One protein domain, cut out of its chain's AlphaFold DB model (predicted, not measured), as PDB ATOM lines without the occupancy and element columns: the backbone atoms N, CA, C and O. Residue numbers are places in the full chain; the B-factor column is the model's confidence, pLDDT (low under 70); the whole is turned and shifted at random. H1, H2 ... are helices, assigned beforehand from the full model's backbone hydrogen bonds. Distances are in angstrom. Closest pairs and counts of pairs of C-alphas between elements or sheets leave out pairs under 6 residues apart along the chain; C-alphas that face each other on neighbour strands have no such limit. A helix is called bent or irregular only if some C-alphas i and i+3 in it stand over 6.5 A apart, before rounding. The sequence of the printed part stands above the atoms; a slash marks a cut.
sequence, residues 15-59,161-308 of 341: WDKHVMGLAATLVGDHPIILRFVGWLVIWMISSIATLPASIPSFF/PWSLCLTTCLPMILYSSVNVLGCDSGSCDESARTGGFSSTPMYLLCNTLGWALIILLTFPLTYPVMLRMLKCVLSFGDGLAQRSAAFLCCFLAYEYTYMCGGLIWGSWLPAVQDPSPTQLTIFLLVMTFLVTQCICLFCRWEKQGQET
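AT A GLANCE: This is residues 15 to 59 and 161 to 308 of the 341 residues of the protein "Hypothetical protein" of Symbiodinium sp. CCMP2456 (UniProt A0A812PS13). The long helix H8 runs through the middle of an all-helix body: H2 crosses it, H7 folds back beside residues 242 to 257, and H6 and H9a pack on residues 260 to 272. H6, H8 and H9a make a bundle, up and down, each running against the one before; H4 packs on H6, H1 on H2a. Residues 303 to 308 and the turn 235 to 240 stick out. The printed part has 193 residues with nine named helices, H1 to H9, and no named strand; it is compact, with a radius of gyration of the C-alphas of 18.5 A and spans of 55 by 43 by 31 A.

HOW THE PARTS SIT: H1, residues 15 to 27, touches H2a, residues 31 to 49, at Met 20 and Gly 38, their closest C-alphas, 5.3 A apart. By its hydrogen bonds H2 was assigned as one helix, but it is bent: C-alphas 49 and 52 are 7.1 A apart, and H2b, residues 52 to 59, stands at 61 degrees to H2a. H8, residues 240 to 273, touches H2a with residues 254 to 270 alone, closest C-alphas Phe 36 and Gly 266, 4.1 A. H3, residues 162 to 168, touches H7, residues 219 to 234, about perpendicular at 83 degrees, closest C-alphas Cys 165 and Pro 220, 4.9 A. H4, residues 170 to 181, touches H6, residues 200 to 217, at a shallow tilt of 16 degrees, closest C-alphas Val 180 and Asn 207, 6.0 A. H5, residues 188 to 194, touches H6 at Ala 192 and Thr 200, closest C-alphas, 5.4 A. H7 and H8 form a hairpin, closest C-alphas Met 226 and Ala 253, 5.1 A. H8 and H9a, residues 277 to 297, form another, closest C-alphas Ser 267 and Phe 283, 4.9 A. H9, assigned as one helix by its hydrogen bonds, is also bent: C-alphas 297 and 300 are 6.8 A apart, and H9b, residues 300 to 308, touches no helix. H7 is irregular, but only just: C-alphas 220 and 223 are 6.9 A apart. Every O i to N i+4 pair is within hydrogen-bond range in H1, H3, H5, H6 and H9a, but 13 of 15 in H2a, 3 of 4 in H2b, 6 of 8 in H4, 10 of 12 in H7, 28 of 30 in H8 and 2 of 5 in H9b, which has 3 of 6 O i to N i+3 pairs.

IN THESE COORDINATES: H1 begins at C-alpha 15 (111.586, 74.332, 93.104). H8 measures 49.4 A, H9a 30.1 A and H2a 28.3 A. H9b ends at C-alpha 308 (154.773, 44.469, 94.932).

THE WHOLE: Residues 60 to 160 are not printed, and C-alphas 59 and 161 are 20.0 A apart across the cut. Of the links that are printed whole, H4 to H5 is short and the others are tight. Mean pLDDT of the printed part is 91.1; residues 301 to 308 are under 70.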
ATOM      1  N   TRP A  15     111.177  74.073  94.482       70.12
ATOM      2  CA  TRP A  15     111.586  74.332  93.104       70.12
ATOM      3  C   TRP A  15     111.074  73.291  92.113       70.12
ATOM      4  O   TRP A  15     111.012  73.602  90.926       70.12
ATOM      5  N   ASP A  16     110.652  72.112  92.578       73.06
ATOM      6  CA  ASP A  16     110.181  71.008  91.735       73.06
ATOM      7  C   ASP A  16     109.160  71.472  90.687       73.06
ATOM      8  O   ASP A  16     109.366  71.283  89.494       73.06
ATOM      9  N   LYS A  17     108.126  72.225  91.087       76.88
ATOM     10  CA  LYS A  17     107.110  72.736  90.145       76.88
ATOM     11  C   LYS A  17     107.693  73.623  89.042       76.88
ATOM     12  O   LYS A  17     107.271  73.534  87.891       76.88
ATOM     13  N   HIS A  18     108.647  74.489  89.384       83.69
ATOM     14  CA  HIS A  18     109.274  75.398  88.426       83.69
ATOM     15  C   HIS A  18     110.258  74.663  87.514       83.69
ATOM     16  O   HIS A  18     110.260  74.890  86.304       83.69
ATOM     17  N   VAL A  19     111.056  73.756  88.080       83.31
ATOM     18  CA  VAL A  19     112.030  72.956  87.333       83.31
ATOM     19  C   VAL A  19     111.323  71.982  86.400       83.31
ATOM     20  O   VAL A  19     111.694  71.892  85.235       83.31
ATOM     21  N   MET A  20     110.263  71.321  86.859       80.38
ATOM     22  CA  MET A  20     109.444  70.436  86.030       80.38
ATOM     23  C   MET A  20     108.728  71.213  84.923       80.38
ATOM     24  O   MET A  20     108.681  70.747  83.790       80.38
ATOM     25  N   GLY A  21     108.256  72.436  85.193       83.56
ATOM     26  CA  GLY A  21     107.725  73.317  84.149       83.56
ATOM     27  C   GLY A  21     108.759  73.647  83.066       83.56
ATOM     28  O   GLY A  21     108.447  73.597  81.879       83.56
ATOM     29  N   LEU A  22     110.005  73.930  83.457       83.19
ATOM     30  CA  LEU A  22     111.103  74.206  82.524       83.19
ATOM     31  C   LEU A  22     111.598  72.943  81.795       83.19
ATOM     32  O   LEU A  22     111.953  72.996  80.622       83.19
ATOM     33  N   ALA A  23     111.594  71.789  82.454       83.88
ATOM     34  CA  ALA A  23     111.922  70.521  81.815       83.88
ATOM     35  C   ALA A  23     110.871  70.146  80.752       83.88
ATOM     36  O   ALA A  23     111.237  69.667  79.678       83.88
ATOM     37  N   ALA A  24     109.588  70.434  81.008       85.38
ATOM     38  CA  ALA A  24     108.499  70.177  80.065       85.38
ATOM     39  C   ALA A  24     108.631  71.026  78.797       85.38
ATOM     40  O   ALA A  24     108.440  70.519  77.694       85.38
ATOM     41  N   THR A  25     109.039  72.295  78.923       87.50
ATOM     42  CA  THR A  25     109.263  73.151  77.747       87.50
ATOM     43  C   THR A  25     110.459  72.707  76.907       87.50
ATOM     44  O   THR A  25     110.444  72.899  75.693       87.50
ATOM     45  N   LEU A  26     111.483  72.110  77.524       85.19
ATOM     46  CA  LEU A  26     112.693  71.669  76.828       85.19
ATOM     47  C   LEU A  26     112.542  70.309  76.142       85.19
ATOM     48  O   LEU A  26     113.101  70.112  75.065       85.19
ATOM     49  N   VAL A  27     111.841  69.363  76.771       88.56
ATOM     50  CA  VAL A  27     111.876  67.946  76.361       88.56
ATOM     51  C   VAL A  27     110.492  67.380  76.016       88.56
ATOM     52  O   VAL A  27     110.379  66.250  75.539       88.56
ATOM     53  N   GLY A  28     109.439  68.184  76.179       88.00
ATOM     54  CA  GLY A  28     108.053  67.805  75.920       88.00
ATOM     55  C   GLY A  28     107.407  67.032  77.073       88.00
ATOM     56  O   GLY A  28     108.012  66.782  78.115       88.00
ATOM     57  N   ASP A  29     106.158  66.614  76.864       88.12
ATOM     58  CA  ASP A  29     105.287  66.073  77.920       88.12
ATOM     59  C   ASP A  29     105.483  64.572  78.202       88.12
ATOM     60  O   ASP A  29     104.616  63.922  78.787       88.12
ATOM     61  N   HIS A  30     106.608  63.974  77.791       87.62
ATOM     62  CA  HIS A  30     106.841  62.556  78.060       87.62
ATOM     63  C   HIS A  30     107.198  62.352  79.547       87.62
ATOM     64  O   HIS A  30     108.303  62.714  79.966       87.62
ATOM     65  N   PRO A  31     106.338  61.706  80.361       85.88
ATOM     66  CA  PRO A  31     106.426  61.760  81.825       85.88
ATOM     67  C   PRO A  31     107.723  61.157  82.381       85.88
ATOM     68  O   PRO A  31     108.271  61.651  83.365       85.88
ATOM     69  N   ILE A  32     108.246  60.114  81.729       86.19
ATOM     70  CA  ILE A  32     109.511  59.468  82.115       86.19
ATOM     71  C   ILE A  32     110.698  60.415  81.914       86.19
ATOM     72  O   ILE A  32     111.537  60.555  82.801       86.19
ATOM     73  N   ILE A  33     110.763  61.072  80.753       87.44
ATOM     74  CA  ILE A  33     111.886  61.946  80.409       87.44
ATOM     75  C   ILE A  33     111.827  63.207  81.269       87.44
ATOM     76  O   ILE A  33     112.851  63.642  81.788       87.44
ATOM     77  N   LEU A  34     110.618  63.724  81.497       88.94
ATOM     78  CA  LEU A  34     110.384  64.866  82.364       88.94
ATOM     79  C   LEU A  34     110.924  64.635  83.780       88.94
ATOM     80  O   LEU A  34     111.680  65.459  84.284       88.94
ATOM     81  N   ARG A  35     110.593  63.493  84.399       85.81
ATOM     82  CA  ARG A  35     111.093  63.137  85.738       85.81
ATOM     83  C   ARG A  35     112.610  62.993  85.761       85.81
ATOM     84  O   ARG A  35     113.252  63.536  86.654       85.81
ATOM     85  N   PHE A  36     113.183  62.296  84.781       89.19
ATOM     86  CA  PHE A  36     114.632  62.114  84.693       89.19
ATOM     87  C   PHE A  36     115.370  63.460  84.592       89.19
ATOM     88  O   PHE A  36     116.298  63.725  85.356       89.19
ATOM     89  N   VAL A  37     114.929  64.327  83.678       89.31
ATOM     90  CA  VAL A  37     115.539  65.643  83.440       89.31
ATOM     91  C   VAL A  37     115.298  66.586  84.615       89.31
ATOM     92  O   VAL A  37     116.216  67.303  85.003       89.31
ATOM     93  N   GLY A  38     114.110  66.556  85.224       87.50
ATOM     94  CA  GLY A  38     113.793  67.351  86.408       87.50
ATOM     95  C   GLY A  38     114.761  67.076  87.557       87.50
ATOM     96  O   GLY A  38     115.404  68.001  88.050       87.50
ATOM     97  N   TRP A  39     114.959  65.802  87.908       87.19
ATOM     98  CA  TRP A  39     115.921  65.403  88.943       87.19
ATOM     99  C   TRP A  39     117.358  65.797  88.606       87.19
ATOM    100  O   TRP A  39     118.083  66.275  89.479       87.19
ATOM    101  N   LEU A  40     117.763  65.652  87.343       88.81
ATOM    102  CA  LEU A  40     119.083  66.078  86.888       88.81
ATOM    103  C   LEU A  40     119.287  67.590  87.081       88.81
ATOM    104  O   LEU A  40     120.298  68.009  87.638       88.81
ATOM    105  N   VAL A  41     118.319  68.410  86.659       89.12
ATOM    106  CA  VAL A  41     118.381  69.876  86.774       89.12
ATOM    107  C   VAL A  41     118.379  70.319  88.231       89.12
ATOM    108  O   VAL A  41     119.192  71.156  88.611       89.12
ATOM    109  N   ILE A  42     117.521  69.729  89.061       86.62
ATOM    110  CA  ILE A  42     117.482  69.991  90.502       86.62
ATOM    111  C   ILE A  42     118.868  69.769  91.134       86.62
ATOM    112  O   ILE A  42     119.362  70.613  91.890       86.62
ATOM    113  N   TRP A  43     119.528  68.659  90.803       89.31
ATOM    114  CA  TRP A  43     120.862  68.352  91.316       89.31
ATOM    115  C   TRP A  43     121.931  69.321  90.803       89.31
ATOM    116  O   TRP A  43     122.741  69.783  91.600       89.31
ATOM    117  N   MET A  44     121.894  69.712  89.528       89.00
ATOM    118  CA  MET A  44     122.811  70.728  88.985       89.00
ATOM    119  C   MET A  44     122.590  72.128  89.582       89.00
ATOM    120  O   MET A  44     123.514  72.922  89.695       89.00
ATOM    121  N   ILE A  45     121.367  72.477  89.984       88.25
ATOM    122  CA  ILE A  45     121.139  73.731  90.719       88.25
ATOM    123  C   ILE A  45     121.701  73.602  92.146       88.25
ATOM    124  O   ILE A  45     122.227  74.568  92.700       88.25
ATOM    125  N   SER A  46     121.650  72.398  92.728       86.50
ATOM    126  CA  SER A  46     122.144  72.120  94.088       86.50
ATOM    127  C   SER A  46     123.645  72.331  94.220       86.50
ATOM    128  O   SER A  46     124.117  72.764  95.272       86.50
ATOM    129  N   SER A  47     124.408  72.054  93.166       89.25
ATOM    130  CA  SER A  47     125.859  72.231  93.152       89.25
ATOM    131  C   SER A  47     126.296  73.687  93.263       89.25
ATOM    132  O   SER A  47     127.407  73.931  93.735       89.25
ATOM    133  N   ILE A  48     125.426  74.671  93.005       88.88
ATOM    134  CA  ILE A  48     125.724  76.087  93.280       88.88
ATOM    135  C   ILE A  48     126.081  76.292  94.762       88.88
ATOM    136  O   ILE A  48     126.977  77.076  95.083       88.88
ATOM    137  N   ALA A  49     125.466  75.528  95.672       86.75
ATOM    138  CA  ALA A  49     125.784  75.572  97.100       86.75
ATOM    139  C   ALA A  49     127.226  75.124  97.418       86.75
ATOM    140  O   ALA A  49     127.748  75.438  98.486       86.75
ATOM    141  N   THR A  50     127.901  74.432  96.492       86.88
ATOM    142  CA  THR A  50     129.302  74.005  96.635       86.88
ATOM    143  C   THR A  50     130.315  75.028  96.133       86.88
ATOM    144  O   THR A  50     131.516  74.865  96.356       86.88
ATOM    145  N   LEU A  51     129.866  76.123  95.513       90.12
ATOM    146  CA  LEU A  51     130.752  77.169  95.006       90.12
ATOM    147  C   LEU A  51     131.711  77.711  96.085       90.12
ATOM    148  O   LEU A  51     132.903  77.826  95.789       90.12
ATOM    149  N   PRO A  52     131.301  77.944  97.349       92.94
ATOM    150  CA  PRO A  52     132.239  78.330  98.405       92.94
ATOM    151  C   PRO A  52     133.340  77.290  98.666       92.94
ATOM    152  O   PRO A  52     134.482  77.661  98.930       92.94
ATOM    153  N   ALA A  53     133.035  75.992  98.542       91.38
ATOM    154  CA  ALA A  53     133.998  74.907  98.740       91.38
ATOM    155  C   ALA A  53     135.043  74.821  97.611       91.38
ATOM    156  O   ALA A  53     136.140  74.288  97.816       91.38
ATOM    157  N   SER A  54     134.757  75.390  96.434       93.75
ATOM    158  CA  SER A  54     135.719  75.460  95.327       93.75
ATOM    159  C   SER A  54     136.946  76.323  95.656       93.75
ATOM    160  O   SER A  54     138.039  76.022  95.182       93.75
ATOM    161  N   ILE A  55     136.805  77.330  96.528       95.25
ATOM    162  CA  ILE A  55     137.892  78.242  96.920       95.25
ATOM    163  C   ILE A  55     139.016  77.505  97.668       95.25
ATOM    164  O   ILE A  55     140.146  77.502  97.173       95.25
ATOM    165  N   PRO A  56     138.776  76.853  98.826       96.31
ATOM    166  CA  PRO A  56     139.834  76.113  99.513       96.31
ATOM    167  C   PRO A  56     140.339  74.929  98.679       96.31
ATOM    168  O   PRO A  56     141.536  74.641  98.701       96.31
ATOM    169  N   SER A  57     139.463  74.294  97.890       95.38
ATOM    170  CA  SER A  57     139.847  73.210  96.977       95.38
ATOM    171  C   SER A  57     140.877  73.689  95.949       95.38
ATOM    172  O   SER A  57     141.910  73.047  95.766       95.38
ATOM    173  N   PHE A  58     140.655  74.858  95.341       96.38
ATOM    174  CA  PHE A  58     141.575  75.455  94.379       96.38
ATOM    175  C   PHE A  58     142.980  75.640  94.958       96.38
ATOM    176  O   PHE A  58     143.959  75.221  94.338       96.38
ATOM    177  N   PHE A  59     143.099  76.230  96.150       96.50
ATOM    178  CA  PHE A  59     144.407  76.427  96.778       96.50
ATOM    179  C   PHE A  59     145.050  75.098  97.181       96.50
ATOM    180  O   PHE A  59     146.217  74.869  96.864       96.50
ATOM    181  N   PRO A 161     143.605  57.771  97.080       91.62
ATOM    182  CA  PRO A 161     142.942  56.529  97.450       91.62
ATOM    183  C   PRO A 161     141.428  56.721  97.593       91.62
ATOM    184  O   PRO A 161     140.964  57.742  98.109       91.62
ATOM    185  N   TRP A 162     140.649  55.716  97.190       93.94
ATOM    186  CA  TRP A 162     139.186  55.749  97.302       93.94
ATOM    187  C   TRP A 162     138.718  55.948  98.752       93.94
ATOM    188  O   TRP A 162     137.846  56.771  99.021       93.94
ATOM    189  N   SER A 163     139.367  55.271  99.705       93.81
ATOM    190  CA  SER A 163     139.082  55.396 101.142       93.81
ATOM    191  C   SER A 163     139.316  56.813 101.670       93.81
ATOM    192  O   SER A 163     138.530  57.311 102.479       93.81
ATOM    193  N   LEU A 164     140.357  57.495 101.183       93.62
ATOM    194  CA  LEU A 164     140.621  58.887 101.532       93.62
ATOM    195  C   LEU A 164     139.524  59.799 100.974       93.62
ATOM    196  O   LEU A 164     139.045  60.661 101.703       93.62
ATOM    197  N   CYS A 165     139.073  59.561  99.736       96.06
ATOM    198  CA  CYS A 165     137.966  60.313  99.140       96.06
ATOM    199  C   CYS A 165     136.651  60.128  99.913       96.06
ATOM    200  O   CYS A 165     135.908  61.086 100.102       96.06
ATOM    201  N   LEU A 166     136.359  58.917 100.399       94.69
ATOM    202  CA  LEU A 166     135.201  58.702 101.271       94.69
ATOM    203  C   LEU A 166     135.337  59.422 102.611       94.69
ATOM    204  O   LEU A 166     134.380  60.029 103.088       94.69
ATOM    205  N   THR A 167     136.523  59.356 103.217       95.56
ATOM    206  CA  THR A 167     136.779  59.950 104.535       95.56
ATOM    207  C   THR A 167     136.597  61.464 104.497       95.56
ATOM    208  O   THR A 167     135.986  62.038 105.396       95.56
ATOM    209  N   THR A 168     137.063  62.128 103.438       93.44
ATOM    210  CA  THR A 168     136.874  63.576 103.264       93.44
ATOM    211  C   THR A 168     135.415  63.955 103.003       93.44
ATOM    212  O   THR A 168     134.998  65.054 103.364       93.44
ATOM    213  N   CYS A 169     134.610  63.041 102.454       93.88
ATOM    214  CA  CYS A 169     133.169  63.218 102.275       93.88
ATOM    215  C   CYS A 169     132.333  62.842 103.511       93.88
ATOM    216  O   CYS A 169     131.109  62.965 103.456       93.88
ATOM    217  N   LEU A 170     132.944  62.439 104.633       94.62
ATOM    218  CA  LEU A 170     132.220  62.037 105.846       94.62
ATOM    219  C   LEU A 170     131.187  63.076 106.329       94.62
ATOM    220  O   LEU A 170     130.073  62.664 106.649       94.62
ATOM    221  N   PRO A 171     131.459  64.399 106.329       92.44
ATOM    222  CA  PRO A 171     130.442  65.386 106.696       92.44
ATOM    223  C   PRO A 171     129.194  65.326 105.804       92.44
ATOM    224  O   PRO A 171     128.077  65.379 106.309       92.44
ATOM    225  N   MET A 172     129.370  65.145 104.490       90.38
ATOM    226  CA  MET A 172     128.256  65.008 103.542       90.38
ATOM    227  C   MET A 172     127.535  63.665 103.697       90.38
ATOM    228  O   MET A 172     126.312  63.609 103.590       90.38
ATOM    229  N   ILE A 173     128.269  62.590 103.996       93.31
ATOM    230  CA  ILE A 173     127.698  61.270 104.306       93.31
ATOM    231  C   ILE A 173     126.808  61.366 105.551       93.31
ATOM    232  O   ILE A 173     125.664  60.924 105.525       93.31
ATOM    233  N   LEU A 174     127.287  61.998 106.623       93.06
ATOM    234  CA  LEU A 174     126.494  62.211 107.834       93.06
ATOM    235  C   LEU A 174     125.296  63.125 107.563       93.06
ATOM    236  O   LEU A 174     124.193  62.829 108.015       93.06
ATOM    237  N   TYR A 175     125.475  64.177 106.762       89.50
ATOM    238  CA  TYR A 175     124.374  65.045 106.349       89.50
ATOM    239  C   TYR A 175     123.300  64.295 105.544       89.50
ATOM    240  O   TYR A 175     122.114  64.550 105.721       89.50
ATOM    241  N   SER A 176     123.671  63.300 104.729       91.38
ATOM    242  CA  SER A 176     122.690  62.493 103.985       91.38
ATOM    243  C   SER A 176     121.705  61.754 104.901       91.38
ATOM    244  O   SER A 176     120.542  61.586 104.539       91.38
ATOM    245  N   SER A 177     122.122  61.396 106.122       91.44
ATOM    246  CA  SER A 177     121.219  60.795 107.112       91.44
ATOM    247  C   SER A 177     120.106  61.757 107.538       91.44
ATOM    248  O   SER A 177     118.981  61.320 107.763       91.44
ATOM    249  N   VAL A 178     120.383  63.066 107.560       89.94
ATOM    250  CA  VAL A 178     119.377  64.103 107.818       89.94
ATOM    251  C   VAL A 178     118.365  64.158 106.679       89.94
ATOM    252  O   VAL A 178     117.180  64.301 106.944       89.94
ATOM    253  N   ASN A 179     118.790  63.972 105.428       86.31
ATOM    254  CA  ASN A 179     117.861  63.918 104.295       86.31
ATOM    255  C   ASN A 179     116.961  62.674 104.360       86.31
ATOM    256  O   ASN A 179     115.763  62.772 104.121       86.31
ATOM    257  N   VAL A 180     117.512  61.514 104.735       90.25
ATOM    258  CA  VAL A 180     116.737  60.266 104.855       90.25
ATOM    259  C   VAL A 180     115.761  60.319 106.035       90.25
ATOM    260  O   VAL A 180     114.586  60.005 105.876       90.25
ATOM    261  N   LEU A 181     116.238  60.697 107.224       91.12
ATOM    262  CA  LEU A 181     115.449  60.672 108.463       91.12
ATOM    263  C   LEU A 181     114.570  61.911 108.638       91.12
ATOM    264  O   LEU A 181     113.571  61.860 109.350       91.12
ATOM    265  N   GLY A 182     114.947  63.025 108.015       86.38
ATOM    266  CA  GLY A 182     114.226  64.290 108.082       86.38
ATOM    267  C   GLY A 182     113.006  64.355 107.170       86.38
ATOM    268  O   GLY A 182     112.246  65.310 107.296       86.38
ATOM    269  N   CYS A 183     112.813  63.372 106.279       87.06
ATOM    270  CA  CYS A 183     111.629  63.241 105.428       87.06
ATOM    271  C   CYS A 183     111.232  64.552 104.729       87.06
ATOM    272  O   CYS A 183     110.070  64.958 104.769       87.06
ATOM    273  N   ASP A 184     112.208  65.247 104.139       78.50
ATOM    274  CA  ASP A 184     112.020  66.546 103.475       78.50
ATOM    275  C   ASP A 184     111.313  67.596 104.362       78.50
ATOM    276  O   ASP A 184     110.414  68.324 103.941       78.50
ATOM    277  N   SER A 185     111.696  67.625 105.643       77.88
ATOM    278  CA  SER A 185     111.179  68.488 106.720       77.88
ATOM    279  C   SER A 185     109.655  68.446 106.937       77.88
ATOM    280  O   SER A 185     109.115  69.308 107.634       77.88
ATOM    281  N   GLY A 186     108.961  67.471 106.345       82.06
ATOM    282  CA  GLY A 186     107.543  67.189 106.550       82.06
ATOM    283  C   GLY A 186     107.329  65.937 107.400       82.06
ATOM    284  O   GLY A 186     108.269  65.339 107.929       82.06
ATOM    285  N   SER A 187     106.072  65.510 107.534       92.00
ATOM    286  CA  SER A 187     105.808  64.175 108.078       92.00
ATOM    287  C   SER A 187     106.224  63.115 107.052       92.00
ATOM    288  O   SER A 187     105.945  63.257 105.864       92.00
ATOM    289  N   CYS A 188     106.868  62.032 107.492       92.06
ATOM    290  CA  CYS A 188     107.328  60.983 106.576       92.06
ATOM    291  C   CYS A 188     106.196  60.361 105.748       92.06
ATOM    292  O   CYS A 188     106.417  59.998 104.596       92.06
ATOM    293  N   ASP A 189     104.984  60.296 106.302       95.19
ATOM    294  CA  ASP A 189     103.802  59.813 105.587       95.19
ATOM    295  C   ASP A 189     103.372  60.777 104.469       95.19
ATOM    296  O   ASP A 189     103.016  60.347 103.370       95.19
ATOM    297  N   GLU A 190     103.436  62.090 104.715       91.56
ATOM    298  CA  GLU A 190     103.136  63.114 103.712       91.56
ATOM    299  C   GLU A 190     104.193  63.148 102.608       91.56
ATOM    300  O   GLU A 190     103.836  63.194 101.429       91.56
ATOM    301  N   SER A 191     105.475  63.058 102.962       89.81
ATOM    302  CA  SER A 191     106.578  63.025 101.998       89.81
ATOM    303  C   SER A 191     106.543  61.750 101.156       89.81
ATOM    304  O   SER A 191     106.663  61.820  99.932       89.81
ATOM    305  N   ALA A 192     106.259  60.594 101.767       92.12
ATOM    306  CA  ALA A 192     106.051  59.342 101.042       92.12
ATOM    307  C   ALA A 192     104.874  59.450 100.061       92.12
ATOM    308  O   ALA A 192     105.012  59.096  98.889       92.12
ATOM    309  N   ARG A 193     103.734  59.996 100.505       91.25
ATOM    310  CA  ARG A 193     102.548  60.181  99.659       91.25
ATOM    311  C   ARG A 193     102.795  61.166  98.517       91.25
ATOM    312  O   ARG A 193     102.393  60.896  97.388       91.25
ATOM    313  N   THR A 194     103.458  62.286  98.796       87.38
ATOM    314  CA  THR A 194     103.794  63.318  97.799       87.38
ATOM    315  C   THR A 194     104.792  62.784  96.778       87.38
ATOM    316  O   THR A 194     104.641  63.019  95.582       87.38
ATOM    317  N   GLY A 195     105.753  61.978  97.233       85.06
ATOM    318  CA  GLY A 195     106.678  61.243  96.382       85.06
ATOM    319  C   GLY A 195     106.050  60.058  95.642       85.06
ATOM    320  O   GLY A 195     106.769  59.353  94.948       85.06
ATOM    321  N   GLY A 196     104.746  59.794  95.773       89.56
ATOM    322  CA  GLY A 196     104.068  58.706  95.060       89.56
ATOM    323  C   GLY A 196     104.413  57.298  95.556       89.56
ATOM    324  O   GLY A 196     104.224  56.331  94.822       89.56
ATOM    325  N   PHE A 197     104.917  57.159  96.783       92.88
ATOM    326  CA  PHE A 197     105.196  55.863  97.397       92.88
ATOM    327  C   PHE A 197     103.946  55.286  98.067       92.88
ATOM    328  O   PHE A 197     103.118  56.005  98.624       92.88
ATOM    329  N   SER A 198     103.832  53.957  98.050       94.06
ATOM    330  CA  SER A 198     102.712  53.231  98.667       94.06
ATOM    331  C   SER A 198     102.788  53.183 100.194       94.06
ATOM    332  O   SER A 198     101.774  52.973 100.857       94.06
ATOM    333  N   SER A 199     103.987  53.340 100.759       96.25
ATOM    334  CA  SER A 199     104.224  53.276 102.198       96.25
ATOM    335  C   SER A 199     105.496  54.024 102.604       96.25
ATOM    336  O   SER A 199     106.459  54.123 101.839       96.25
ATOM    337  N   THR A 200     105.521  54.499 103.845       96.31
ATOM    338  CA  THR A 200     106.657  55.212 104.445       96.31
ATOM    339  C   THR A 200     107.934  54.369 104.532       96.31
ATOM    340  O   THR A 200     108.992  54.872 104.153       96.31
ATOM    341  N   PRO A 201     107.891  53.075 104.919       97.00
ATOM    342  CA  PRO A 201     109.082  52.226 104.884       97.00
ATOM    343  C   PRO A 201     109.678  52.087 103.479       97.00
ATOM    344  O   PRO A 201     110.898  52.085 103.337       97.00
ATOM    345  N   MET A 202     108.840  52.019 102.436       95.62
ATOM    346  CA  MET A 202     109.311  51.965 101.049       95.62
ATOM    347  C   MET A 202     110.008  53.268 100.639       95.62
ATOM    348  O   MET A 202     111.068  53.210 100.019       95.62
ATOM    349  N   TYR A 203     109.464  54.428 101.023       94.25
ATOM    350  CA  TYR A 203     110.107  55.731 100.809       94.25
ATOM    351  C   TYR A 203     111.471  55.816 101.512       94.25
ATOM    352  O   TYR A 203     112.464  56.176 100.878       94.25
ATOM    353  N   LEU A 204     111.550  55.436 102.793       95.75
ATOM    354  CA  LEU A 204     112.800  55.470 103.562       95.75
ATOM    355  C   LEU A 204     113.850  54.518 102.982       95.75
ATOM    356  O   LEU A 204     115.014  54.897 102.838       95.75
ATOM    357  N   LEU A 205     113.447  53.300 102.606       96.38
ATOM    358  CA  LEU A 205     114.335  52.325 101.978       96.38
ATOM    359  C   LEU A 205     114.845  52.832 100.624       96.38
ATOM    360  O   LEU A 205     116.046  52.783 100.367       96.38
ATOM    361  N   CYS A 206     113.952  53.362  99.784       95.25
ATOM    362  CA  CYS A 206     114.304  53.935  98.486       95.25
ATOM    363  C   CYS A 206     115.322  55.074  98.635       95.25
ATOM    364  O   CYS A 206     116.334  55.092  97.931       95.25
ATOM    365  N   ASN A 207     115.096  55.976  99.594       94.56
ATOM    366  CA  ASN A 207     116.007  57.083  99.859       94.56
ATOM    367  C   ASN A 207     117.361  56.611 100.392       94.56
ATOM    368  O   ASN A 207     118.403  57.073  99.932       94.56
ATOM    369  N   THR A 208     117.350  55.660 101.327       96.56
ATOM    370  CA  THR A 208     118.571  55.078 101.898       96.56
ATOM    371  C   THR A 208     119.434  54.442 100.811       96.56
ATOM    372  O   THR A 208     120.636  54.691 100.753       96.56
ATOM    373  N   LEU A 209     118.825  53.660  99.912       97.50
ATOM    374  CA  LEU A 209     119.532  53.027  98.800       97.50
ATOM    375  C   LEU A 209     120.053  54.058  97.791       97.50
ATOM    376  O   LEU A 209     121.205  53.958  97.375       97.50
ATOM    377  N   GLY A 210     119.258  55.076  97.446       96.44
ATOM    378  CA  GLY A 210     119.688  56.162  96.559       96.44
ATOM    379  C   GLY A 210     120.917  56.905  97.096       96.44
ATOM    380  O   GLY A 210     121.908  57.079  96.383       96.44
ATOM    381  N   TRP A 211     120.907  57.261  98.383       96.75
ATOM    382  CA  TRP A 211     122.062  57.875  99.040       96.75
ATOM    383  C   TRP A 211     123.260  56.934  99.137       96.75
ATOM    384  O   TRP A 211     124.378  57.367  98.866       96.75
ATOM    385  N   ALA A 212     123.057  55.651  99.451       98.00
ATOM    386  CA  ALA A 212     124.142  54.671  99.474       98.00
ATOM    387  C   ALA A 212     124.848  54.570  98.109       98.00
ATOM    388  O   ALA A 212     126.078  54.564  98.053       98.00
ATOM    389  N   LEU A 213     124.089  54.569  97.006       98.00
ATOM    390  CA  LEU A 213     124.649  54.580  95.651       98.00
ATOM    391  C   LEU A 213     125.492  55.836  95.397       98.00
ATOM    392  O   LEU A 213     126.608  55.729  94.894       98.00
ATOM    393  N   ILE A 214     125.012  57.015  95.790       97.50
ATOM    394  CA  ILE A 214     125.753  58.278  95.633       97.50
ATOM    395  C   ILE A 214     127.038  58.289  96.455       97.50
ATOM    396  O   ILE A 214     128.097  58.672  95.955       97.50
ATOM    397  N   ILE A 215     126.961  57.845  97.707       97.00
ATOM    398  CA  ILE A 215     128.109  57.805  98.612       97.00
ATOM    399  C   ILE A 215     129.199  56.896  98.048       97.00
ATOM    400  O   ILE A 215     130.370  57.258  98.085       97.00
ATOM    401  N   LEU A 216     128.831  55.737  97.499       97.31
ATOM    402  CA  LEU A 216     129.800  54.760  97.005       97.31
ATOM    403  C   LEU A 216     130.327  55.090  95.603       97.31
ATOM    404  O   LEU A 216     131.511  54.881  95.336       97.31
ATOM    405  N   LEU A 217     129.464  55.590  94.712       97.31
ATOM    406  CA  LEU A 217     129.772  55.725  93.285       97.31
ATOM    407  C   LEU A 217     130.063  57.154  92.840       97.31
ATOM    408  O   LEU A 217     130.670  57.341  91.796       97.31
ATOM    409  N   THR A 218     129.593  58.164  93.568       96.94
ATOM    410  CA  THR A 218     129.637  59.557  93.107       96.94
ATOM    411  C   THR A 218     130.565  60.412  93.957       96.94
ATOM    412  O   THR A 218     131.472  61.034  93.411       96.94
ATOM    413  N   PHE A 219     130.425  60.401  95.284       95.56
ATOM    414  CA  PHE A 219     131.266  61.224  96.166       95.56
ATOM    415  C   PHE A 219     132.776  61.015  95.958       95.56
ATOM    416  O   PHE A 219     133.491  62.017  95.815       95.56
ATOM    417  N   PRO A 220     133.282  59.771  95.826       96.69
ATOM    418  CA  PRO A 220     134.703  59.540  95.619       96.69
ATOM    419  C   PRO A 220     135.238  60.128  94.309       96.69
ATOM    420  O   PRO A 220     136.427  60.411  94.224       96.69
ATOM    421  N   LEU A 221     134.389  60.350  93.297       96.75
ATOM    422  CA  LEU A 221     134.803  60.854  91.982       96.75
ATOM    423  C   LEU A 221     135.317  62.296  92.024       96.75
ATOM    424  O   LEU A 221     136.155  62.662  91.196       96.75
ATOM    425  N   THR A 222     134.847  63.096  92.984       96.06
ATOM    426  CA  THR A 222     135.075  64.547  93.042       96.06
ATOM    427  C   THR A 222     136.557  64.908  92.920       96.06
ATOM    428  O   THR A 222     136.957  65.647  92.021       96.06
ATOM    429  N   TYR A 223     137.400  64.364  93.801       95.94
ATOM    430  CA  TYR A 223     138.810  64.756  93.886       95.94
ATOM    431  C   TYR A 223     139.679  64.190  92.757       95.94
ATOM    432  O   TYR A 223     140.458  64.955  92.185       95.94
ATOM    433  N   PRO A 224     139.555  62.907  92.364       96.25
ATOM    434  CA  PRO A 224     140.294  62.378  91.223       96.25
ATOM    435  C   PRO A 224     139.945  63.076  89.901       96.25
ATOM    436  O   PRO A 224     140.829  63.243  89.056       96.25
ATOM    437  N   VAL A 225     138.685  63.482  89.694       97.31
ATOM    438  CA  VAL A 225     138.285  64.277  88.521       97.31
ATOM    439  C   VAL A 225     138.892  65.676  88.608       97.31
ATOM    440  O   VAL A 225     139.559  66.112  87.668       97.31
ATOM    441  N   MET A 226     138.755  66.339  89.759       97.38
ATOM    442  CA  MET A 226     139.302  67.676  89.992       97.38
ATOM    443  C   MET A 226     140.813  67.743  89.752       97.38
ATOM    444  O   MET A 226     141.278  68.619  89.029       97.38
ATOM    445  N   LEU A 227     141.582  66.798  90.298       97.06
ATOM    446  CA  LEU A 227     143.035  66.739  90.127       97.06
ATOM    447  C   LEU A 227     143.449  66.535  88.667       97.06
ATOM    448  O   LEU A 227     144.390  67.179  88.209       97.06
ATOM    449  N   ARG A 228     142.735  65.692  87.912       97.00
ATOM    450  CA  ARG A 228     143.000  65.488  86.477       97.00
ATOM    451  C   ARG A 228     142.711  66.750  85.664       97.00
ATOM    452  O   ARG A 228     143.532  67.132  84.830       97.00
ATOM    453  N   MET A 229     141.585  67.414  85.928       97.69
ATOM    454  CA  MET A 229     141.240  68.682  85.277       97.69
ATOM    455  C   MET A 229     142.263  69.772  85.609       97.69
ATOM    456  O   MET A 229     142.747  70.456  84.709       97.69
ATOM    457  N   LEU A 230     142.651  69.887  86.884       97.12
ATOM    458  CA  LEU A 230     143.675  70.826  87.328       97.12
ATOM    459  C   LEU A 230     145.026  70.541  86.676       97.12
ATOM    460  O   LEU A 230     145.612  71.467  86.138       97.12
ATOM    461  N   LYS A 231     145.509  69.294  86.654       96.25
ATOM    462  CA  LYS A 231     146.777  68.936  85.991       96.25
ATOM    463  C   LYS A 231     146.767  69.317  84.508       96.25
ATOM    464  O   LYS A 231     147.732  69.904  84.025       96.25
ATOM    465  N   CYS A 232     145.661  69.046  83.812       96.88
ATOM    466  CA  CYS A 232     145.477  69.442  82.418       96.88
ATOM    467  C   CYS A 232     145.598  70.962  82.253       96.88
ATOM    468  O   CYS A 232     146.452  71.430  81.506       96.88
ATOM    469  N   VAL A 233     144.835  71.747  83.021       96.88
ATOM    470  CA  VAL A 233     144.914  73.215  82.960       96.88
ATOM    471  C   VAL A 233     146.298  73.725  83.359       96.88
ATOM    472  O   VAL A 233     146.811  74.672  82.761       96.88
ATOM    473  N   LEU A 234     146.931  73.092  84.347       94.38
ATOM    474  CA  LEU A 234     148.227  73.515  84.848       94.38
ATOM    475  C   LEU A 234     149.350  73.340  83.815       94.38
ATOM    476  O   LEU A 234     150.271  74.148  83.806       94.38
ATOM    477  N   SER A 235     149.228  72.389  82.885       94.69
ATOM    478  CA  SER A 235     150.216  72.188  81.815       94.69
ATOM    479  C   SER A 235     150.290  73.306  80.761       94.69
ATOM    480  O   SER A 235     151.240  73.334  79.984       94.69
ATOM    481  N   PHE A 236     149.340  74.252  80.731       94.00
ATOM    482  CA  PHE A 236     149.305  75.318  79.717       94.00
ATOM    483  C   PHE A 236     150.099  76.595  80.076       94.00
ATOM    484  O   PHE A 236     150.114  77.527  79.273       94.00
ATOM    485  N   GLY A 237     150.745  76.695  81.248       90.81
ATOM    486  CA  GLY A 237     151.601  77.847  81.606       90.81
ATOM    487  C   GLY A 237     151.473  78.312  83.061       90.81
ATOM    488  O   GLY A 237     151.220  77.494  83.928       90.81
ATOM    489  N   ASP A 238     151.651  79.613  83.342       89.19
ATOM    490  CA  ASP A 238     151.554  80.191  84.709       89.19
ATOM    491  C   ASP A 238     150.752  81.521  84.804       89.19
ATOM    492  O   ASP A 238     150.861  82.298  85.764       89.19
ATOM    493  N   GLY A 239     149.910  81.805  83.802       94.31
ATOM    494  CA  GLY A 239     149.198  83.083  83.642       94.31
ATOM    495  C   GLY A 239     147.893  83.249  84.441       94.31
ATOM    496  O   GLY A 239     147.351  82.311  85.025       94.31
ATOM    497  N   LEU A 240     147.327  84.465  84.423       95.19
ATOM    498  CA  LEU A 240     146.037  84.774  85.067       95.19
ATOM    499  C   LEU A 240     144.885  83.931  84.496       95.19
ATOM    500  O   LEU A 240     144.092  83.388  85.261       95.19
ATOM    501  N   ALA A 241     144.830  83.772  83.170       94.56
ATOM    502  CA  ALA A 241     143.802  82.976  82.496       94.56
ATOM    503  C   ALA A 241     143.783  81.519  82.982       94.56
ATOM    504  O   ALA A 241     142.723  80.957  83.236       94.56
ATOM    505  N   GLN A 242     144.961  80.934  83.193       94.62
ATOM    506  CA  GLN A 242     145.112  79.579  83.712       94.62
ATOM    507  C   GLN A 242     144.684  79.482  85.185       94.62
ATOM    508  O   GLN A 242     144.050  78.503  85.565       94.62
ATOM    509  N   ARG A 243     144.946  80.502  86.018       95.19
ATOM    510  CA  ARG A 243     144.426  80.540  87.401       95.19
ATOM    511  C   ARG A 243     142.900  80.567  87.425       95.19
ATOM    512  O   ARG A 243     142.302  79.810  88.184       95.19
ATOM    513  N   SER A 244     142.285  81.388  86.575       95.88
ATOM    514  CA  SER A 244     140.828  81.442  86.431       95.88
ATOM    515  C   SER A 244     140.260  80.118  85.916       95.88
ATOM    516  O   SER A 244     139.282  79.619  86.466       95.88
ATOM    517  N   ALA A 245     140.903  79.503  84.918       96.75
ATOM    518  CA  ALA A 245     140.512  78.192  84.404       96.75
ATOM    519  C   ALA A 245     140.640  77.093  85.472       96.75
ATOM    520  O   ALA A 245     139.742  76.273  85.616       96.75
ATOM    521  N   ALA A 246     141.707  77.102  86.274       96.38
ATOM    522  CA  ALA A 246     141.907  76.140  87.353       96.38
ATOM    523  C   ALA A 246     140.862  76.300  88.472       96.38
ATOM    524  O   ALA A 246     140.362  75.302  88.995       96.38
ATOM    525  N   PHE A 247     140.477  77.535  88.807       96.12
ATOM    526  CA  PHE A 247     139.357  77.790  89.717       96.12
ATOM    527  C   PHE A 247     138.040  77.241  89.148       96.12
ATOM    528  O   PHE A 247     137.327  76.507  89.833       96.12
ATOM    529  N   LEU A 248     137.765  77.505  87.865       96.19
ATOM    530  CA  LEU A 248     136.589  76.974  87.175       96.19
ATOM    531  C   LEU A 248     136.580  75.437  87.146       96.19
ATOM    532  O   LEU A 248     135.533  74.839  87.367       96.19
ATOM    533  N   CYS A 249     137.727  74.777  86.953       97.25
ATOM    534  CA  CYS A 249     137.826  73.316  87.019       97.25
ATOM    535  C   CYS A 249     137.418  72.746  88.379       97.25
ATOM    536  O   CYS A 249     136.831  71.668  88.425       97.25
ATOM    537  N   CYS A 250     137.702  73.452  89.477       96.75
ATOM    538  CA  CYS A 250     137.275  73.015  90.805       96.75
ATOM    539  C   CYS A 250     135.749  73.012  90.907       96.75
ATOM    540  O   CYS A 250     135.169  72.027  91.352       96.75
ATOM    541  N   PHE A 251     135.102  74.082  90.441       95.88
ATOM    542  CA  PHE A 251     133.645  74.160  90.376       95.88
ATOM    543  C   PHE A 251     133.056  73.087  89.449       95.88
ATOM    544  O   PHE A 251     132.192  72.325  89.870       95.88
ATOM    545  N   LEU A 252     133.588  72.945  88.232       96.94
ATOM    546  CA  LEU A 252     133.126  71.946  87.265       96.94
ATOM    547  C   LEU A 252     133.259  70.504  87.776       96.94
ATOM    548  O   LEU A 252     132.443  69.662  87.419       96.94
ATOM    549  N   ALA A 253     134.252  70.200  88.617       97.31
ATOM    550  CA  ALA A 253     134.375  68.880  89.231       97.31
ATOM    551  C   ALA A 253     133.271  68.606  90.272       97.31
ATOM    552  O   ALA A 253     132.763  67.482  90.345       97.31
ATOM    553  N   TYR A 254     132.862  69.618  91.047       95.75
ATOM    554  CA  TYR A 254     131.690  69.509  91.920       95.75
ATOM    555  C   TYR A 254     130.406  69.374  91.097       95.75
ATOM    556  O   TYR A 254     129.643  68.442  91.331       95.75
ATOM    557  N   GLU A 255     130.211  70.221  90.084       95.75
ATOM    558  CA  GLU A 255     129.075  70.134  89.155       95.75
ATOM    559  C   GLU A 255     128.961  68.747  88.521       95.75
ATOM    560  O   GLU A 255     127.897  68.135  88.524       95.75
ATOM    561  N   TYR A 256     130.078  68.195  88.049       97.38
ATOM    562  CA  TYR A 256     130.128  66.851  87.486       97.38
ATOM    563  C   TYR A 256     129.675  65.781  88.491       97.38
ATOM    564  O   TYR A 256     128.911  64.880  88.150       97.38
ATOM    565  N   THR A 257     130.101  65.905  89.747       96.12
ATOM    566  CA  THR A 257     129.692  64.999  90.829       96.12
ATOM    567  C   THR A 257     128.186  65.101  91.087       96.12
ATOM    568  O   THR A 257     127.504  64.084  91.194       96.12
ATOM    569  N   TYR A 258     127.627  66.311  91.119       95.12
ATOM    570  CA  TYR A 258     126.184  66.499  91.275       95.12
ATOM    571  C   TYR A 258     125.396  66.002  90.067       95.12
ATOM    572  O   TYR A 258     124.346  65.390  90.242       95.12
ATOM    573  N   MET A 259     125.920  66.172  88.855       96.31
ATOM    574  CA  MET A 259     125.345  65.595  87.645       96.31
ATOM    575  C   MET A 259     125.269  64.065  87.757       96.31
ATOM    576  O   MET A 259     124.211  63.495  87.506       96.31
ATOM    577  N   CYS A 260     126.336  63.393  88.207       97.75
ATOM    578  CA  CYS A 260     126.317  61.951  88.481       97.75
ATOM    579  C   CYS A 260     125.256  61.569  89.529       97.75
ATOM    580  O   CYS A 260     124.518  60.608  89.322       97.75
ATOM    581  N   GLY A 261     125.118  62.344  90.609       96.12
ATOM    582  CA  GLY A 261     124.064  62.141  91.609       96.12
ATOM    583  C   GLY A 261     122.654  62.320  91.036       96.12
ATOM    584  O   GLY A 261     121.768  61.508  91.298       96.12
ATOM    585  N   GLY A 262     122.461  63.323  90.178       95.06
ATOM    586  CA  GLY A 262     121.220  63.558  89.445       95.06
ATOM    587  C   GLY A 262     120.877  62.419  88.483       95.06
ATOM    588  O   GLY A 262     119.721  62.016  88.413       95.06
ATOM    589  N   LEU A 263     121.871  61.831  87.804       97.25
ATOM    590  CA  LEU A 263     121.680  60.630  86.980       97.25
ATOM    591  C   LEU A 263     121.219  59.433  87.826       97.25
ATOM    592  O   LEU A 263     120.339  58.686  87.390       97.25
ATOM    593  N   ILE A 264     121.777  59.257  89.032       97.38
ATOM    594  CA  ILE A 264     121.336  58.215  89.972       97.38
ATOM    595  C   ILE A 264     119.874  58.456  90.349       97.38
ATOM    596  O   ILE A 264     119.048  57.594  90.072       97.38
ATOM    597  N   TRP A 265     119.519  59.616  90.909       94.94
ATOM    598  CA  TRP A 265     118.141  59.881  91.349       94.94
ATOM    599  C   TRP A 265     117.128  59.870  90.208       94.94
ATOM    600  O   TRP A 265     116.065  59.261  90.337       94.94
ATOM    601  N   GLY A 266     117.474  60.489  89.080       93.56
ATOM    602  CA  GLY A 266     116.616  60.578  87.905       93.56
ATOM    603  C   GLY A 266     116.322  59.223  87.268       93.56
ATOM    604  O   GLY A 266     115.262  59.065  86.668       93.56
ATOM    605  N   SER A 267     117.213  58.236  87.409       95.94
ATOM    606  CA  SER A 267     116.981  56.866  86.926       95.94
ATOM    607  C   SER A 267     116.422  55.924  88.001       95.94
ATOM    608  O   SER A 267     115.583  55.080  87.690       95.94
ATOM    609  N   TRP A 268     116.833  56.089  89.261       96.19
ATOM    610  CA  TRP A 268     116.431  55.262  90.401       96.19
ATOM    611  C   TRP A 268     114.973  55.480  90.807       96.19
ATOM    612  O   TRP A 268     114.220  54.515  90.920       96.19
ATOM    613  N   LEU A 269     114.549  56.736  91.000       92.56
ATOM    614  CA  LEU A 269     113.204  57.027  91.508       92.56
ATOM    615  C   LEU A 269     112.097  56.528  90.580       92.56
ATOM    616  O   LEU A 269     111.209  55.835  91.080       92.56
ATOM    617  N   PRO A 270     112.137  56.788  89.255       92.00
ATOM    618  CA  PRO A 270     111.144  56.220  88.354       92.00
ATOM    619  C   PRO A 270     111.125  54.692  88.424       92.00
ATOM    620  O   PRO A 270     110.053  54.126  88.610       92.00
ATOM    621  N   ALA A 271     112.299  54.046  88.386       94.75
ATOM    622  CA  ALA A 271     112.412  52.588  88.384       94.75
ATOM    623  C   ALA A 271     111.805  51.921  89.632       94.75
ATOM    624  O   ALA A 271     111.348  50.782  89.548       94.75
ATOM    625  N   VAL A 272     111.788  52.616  90.774       93.75
ATOM    626  CA  VAL A 272     111.158  52.135  92.015       93.75
ATOM    627  C   VAL A 272     109.663  52.459  92.070       93.75
ATOM    628  O   VAL A 272     108.885  51.647  92.568       93.75
ATOM    629  N   GLN A 273     109.257  53.640  91.601       91.06
ATOM    630  CA  GLN A 273     107.871  54.113  91.692       91.06
ATOM    631  C   GLN A 273     106.942  53.454  90.667       91.06
ATOM    632  O   GLN A 273     105.805  53.133  90.997       91.06
ATOM    633  N   ASP A 274     107.408  53.283  89.430       90.69
ATOM    634  CA  ASP A 274     106.613  52.770  88.312       90.69
ATOM    635  C   ASP A 274     107.440  51.787  87.468       90.69
ATOM    636  O   ASP A 274     107.842  52.099  86.342       90.69
ATOM    637  N   PRO A 275     107.767  50.607  88.031       92.62
ATOM    638  CA  PRO A 275     108.749  49.702  87.460       92.62
ATOM    639  C   PRO A 275     108.344  49.261  86.054       92.62
ATOM    640  O   PRO A 275     107.399  48.500  85.850       92.62
ATOM    641  N   SER A 276     109.126  49.697  85.070       95.06
ATOM    642  CA  SER A 276     109.010  49.271  83.676       95.06
ATOM    643  C   SER A 276     110.354  48.749  83.160       95.06
ATOM    644  O   SER A 276     111.408  49.219  83.607       95.06
ATOM    645  N   PRO A 277     110.366  47.815  82.186       96.00
ATOM    646  CA  PRO A 277     111.612  47.304  81.607       96.00
ATOM    647  C   PRO A 277     112.519  48.416  81.063       96.00
ATOM    648  O   PRO A 277     113.741  48.350  81.197       96.00
ATOM    649  N   THR A 278     111.924  49.470  80.501       93.44
ATOM    650  CA  THR A 278     112.643  50.637  79.981       93.44
ATOM    651  C   THR A 278     113.364  51.402  81.088       93.44
ATOM    652  O   THR A 278     114.553  51.678  80.960       93.44
ATOM    653  N   GLN A 279     112.682  51.719  82.192       94.00
ATOM    654  CA  GLN A 279     113.297  52.449  83.305       94.00
ATOM    655  C   GLN A 279     114.381  51.623  84.000       94.00
ATOM    656  O   GLN A 279     115.445  52.155  84.305       94.00
ATOM    657  N   LEU A 280     114.152  50.316  84.177       96.00
ATOM    658  CA  LEU A 280     115.171  49.414  84.705       96.00
ATOM    659  C   LEU A 280     116.407  49.383  83.797       96.00
ATOM    660  O   LEU A 280     117.530  49.452  84.285       96.00
ATOM    661  N   THR A 281     116.212  49.342  82.475       96.06
ATOM    662  CA  THR A 281     117.316  49.395  81.505       96.06
ATOM    663  C   THR A 281     118.101  50.704  81.622       96.06
ATOM    664  O   THR A 281     119.327  50.669  81.682       96.06
ATOM    665  N   ILE A 282     117.419  51.853  81.718       95.56
ATOM    666  CA  ILE A 282     118.068  53.164  81.910       95.56
ATOM    667  C   ILE A 282     118.886  53.174  83.207       95.56
ATOM    668  O   ILE A 282     120.055  53.558  83.190       95.56
ATOM    669  N   PHE A 283     118.306  52.709  84.315       97.06
ATOM    670  CA  PHE A 283     118.998  52.618  85.599       97.06
ATOM    671  C   PHE A 283     120.246  51.729  85.515       97.06
ATOM    672  O   PHE A 283     121.329  52.149  85.921       97.06
ATOM    673  N   LEU A 284     120.139  50.535  84.923       97.88
ATOM    674  CA  LEU A 284     121.275  49.622  84.757       97.88
ATOM    675  C   LEU A 284     122.385  50.221  83.883       97.88
ATOM    676  O   LEU A 284     123.564  50.032  84.188       97.88
ATOM    677  N   LEU A 285     122.035  50.970  82.834       98.00
ATOM    678  CA  LEU A 285     123.008  51.685  82.004       98.00
ATOM    679  C   LEU A 285     123.747  52.766  82.805       98.00
ATOM    680  O   LEU A 285     124.975  52.825  82.745       98.00
ATOM    681  N   VAL A 286     123.026  53.568  83.599       98.06
ATOM    682  CA  VAL A 286     123.627  54.588  84.479       98.06
ATOM    683  C   VAL A 286     124.555  53.939  85.508       98.06
ATOM    684  O   VAL A 286     125.697  54.372  85.659       98.06
ATOM    685  N   MET A 287     124.117  52.865  86.173       98.25
ATOM    686  CA  MET A 287     124.944  52.147  87.149       98.25
ATOM    687  C   MET A 287     126.201  51.559  86.505       98.25
ATOM    688  O   MET A 287     127.297  51.720  87.036       98.25
ATOM    689  N   THR A 288     126.068  50.925  85.338       98.25
ATOM    690  CA  THR A 288     127.205  50.349  84.604       98.25
ATOM    691  C   THR A 288     128.221  51.426  84.234       98.25
ATOM    692  O   THR A 288     129.424  51.229  84.417       98.25
ATOM    693  N   PHE A 289     127.750  52.584  83.762       98.12
ATOM    694  CA  PHE A 289     128.599  53.729  83.449       98.12
ATOM    695  C   PHE A 289     129.367  54.229  84.684       98.12
ATOM    696  O   PHE A 289     130.595  54.323  84.635       98.12
ATOM    697  N   LEU A 290     128.679  54.474  85.805       98.06
ATOM    698  CA  LEU A 290     129.300  55.001  87.028       98.06
ATOM    699  C   LEU A 290     130.262  54.001  87.687       98.06
ATOM    700  O   LEU A 290     131.336  54.387  88.150       98.06
ATOM    701  N   VAL A 291     129.927  52.708  87.688       97.75
ATOM    702  CA  VAL A 291     130.821  51.647  88.180       97.75
ATOM    703  C   VAL A 291     132.066  51.549  87.304       97.75
ATOM    704  O   VAL A 291     133.180  51.535  87.826       97.75
ATOM    705  N   THR A 292     131.902  51.547  85.977       96.88
ATOM    706  CA  THR A 292     133.034  51.532  85.038       96.88
ATOM    707  C   THR A 292     133.930  52.742  85.264       96.88
ATOM    708  O   THR A 292     135.150  52.611  85.321       96.88
ATOM    709  N   GLN A 293     133.339  53.917  85.466       96.19
ATOM    710  CA  GLN A 293     134.079  55.124  85.787       96.19
ATOM    711  C   GLN A 293     134.872  54.994  87.096       96.19
ATOM    712  O   GLN A 293     136.060  55.320  87.110       96.19
ATOM    713  N   CYS A 294     134.259  54.496  88.174       95.88
ATOM    714  CA  CYS A 294     134.958  54.250  89.438       95.88
ATOM    715  C   CYS A 294     136.142  53.294  89.236       95.88
ATOM    716  O   CYS A 294     137.264  53.597  89.640       95.88
ATOM    717  N   ILE A 295     135.928  52.177  88.536       94.75
ATOM    718  CA  ILE A 295     136.981  51.198  88.236       94.75
ATOM    719  C   ILE A 295     138.120  51.854  87.442       94.75
ATOM    720  O   ILE A 295     139.290  51.702  87.793       94.75
ATOM    721  N   CYS A 296     137.801  52.633  86.409       93.75
ATOM    722  CA  CYS A 296     138.794  53.326  85.591       93.75
ATOM    723  C   CYS A 296     139.621  54.344  86.389       93.75
ATOM    724  O   CYS A 296     140.814  54.507  86.124       93.75
ATOM    725  N   LEU A 297     139.008  55.034  87.355       93.00
ATOM    726  CA  LEU A 297     139.687  56.059  88.147       93.00
ATOM    727  C   LEU A 297     140.514  55.483  89.300       93.00
ATOM    728  O   LEU A 297     141.549  56.076  89.611       93.00
ATOM    729  N   PHE A 298     140.086  54.364  89.899       92.06
ATOM    730  CA  PHE A 298     140.684  53.811  91.121       92.06
ATOM    731  C   PHE A 298     141.439  52.486  90.914       92.06
ATOM    732  O   PHE A 298     142.557  52.345  91.409       92.06
ATOM    733  N   CYS A 299     140.911  51.529  90.142       85.50
ATOM    734  CA  CYS A 299     141.508  50.186  90.042       85.50
ATOM    735  C   CYS A 299     142.802  50.137  89.218       85.50
ATOM    736  O   CYS A 299     143.616  49.236  89.417       85.50
ATOM    737  N   ARG A 300     143.018  51.082  88.289       73.12
ATOM    738  CA  ARG A 300     144.245  51.113  87.470       73.12
ATOM    739  C   ARG A 300     145.504  51.294  88.326       73.12
ATOM    740  O   ARG A 300     146.546  50.763  87.966       73.12
ATOM    741  N   TRP A 301     145.395  52.011  89.444       64.31
ATOM    742  CA  TRP A 301     146.532  52.296  90.320       64.31
ATOM    743  C   TRP A 301     146.759  51.203  91.364       64.31
ATOM    744  O   TRP A 301     147.894  50.829  91.645       64.31
ATOM    745  N   GLU A 302     145.680  50.643  91.909       64.44
ATOM    746  CA  GLU A 302     145.763  49.638  92.972       64.44
ATOM    747  C   GLU A 302     146.474  48.362  92.498       64.44
ATOM    748  O   GLU A 302     147.344  47.844  93.196       64.44
ATOM    749  N   LYS A 303     146.233  47.930  91.250       61.09
ATOM    750  CA  LYS A 303     146.967  46.804  90.648       61.09
ATOM    751  C   LYS A 303     148.475  47.042  90.544       61.09
ATOM    752  O   LYS A 303     149.238  46.095  90.690       61.09
ATOM    753  N   GLN A 304     148.906  48.285  90.326       61.19
ATOM    754  CA  GLN A 304     150.323  48.612  90.169       61.19
ATOM    755  C   GLN A 304     151.080  48.598  91.508       61.19
ATOM    756  O   GLN A 304     152.266  48.292  91.529       61.19
ATOM    757  N   GLY A 305     150.398  48.876  92.626       55.34
ATOM    758  CA  GLY A 305     150.977  48.748  93.969       55.34
ATOM    759  C   GLY A 305     150.867  47.339  94.563       55.34
ATOM    760  O   GLY A 305     151.710  46.930  95.355       55.34
ATOM    761  N   GLN A 306     149.834  46.570  94.209       53.81
ATOM    762  CA  GLN A 306     149.528  45.309  94.894       53.81
ATOM    763  C   GLN A 306     150.392  44.119  94.442       53.81
ATOM    764  O   GLN A 306     150.643  43.224  95.250       53.81
ATOM    765  N   GLU A 307     150.916  44.118  93.209       55.31
ATOM    766  CA  GLU A 307     151.870  43.086  92.760       55.31
ATOM    767  C   GLU A 307     153.200  43.132  93.541       55.31
ATOM    768  O   GLU A 307     153.853  42.104  93.706       55.31
ATOM    769  N   THR A 308     153.558  44.282  94.119       50.91
ATOM    770  CA  THR A 308     154.773  44.469  94.932       50.91
ATOM    771  C   THR A 308     154.514  44.495  96.446       50.91
ATOM    772  O   THR A 308     155.445  44.288  97.225       50.91
TER     773      THR A 308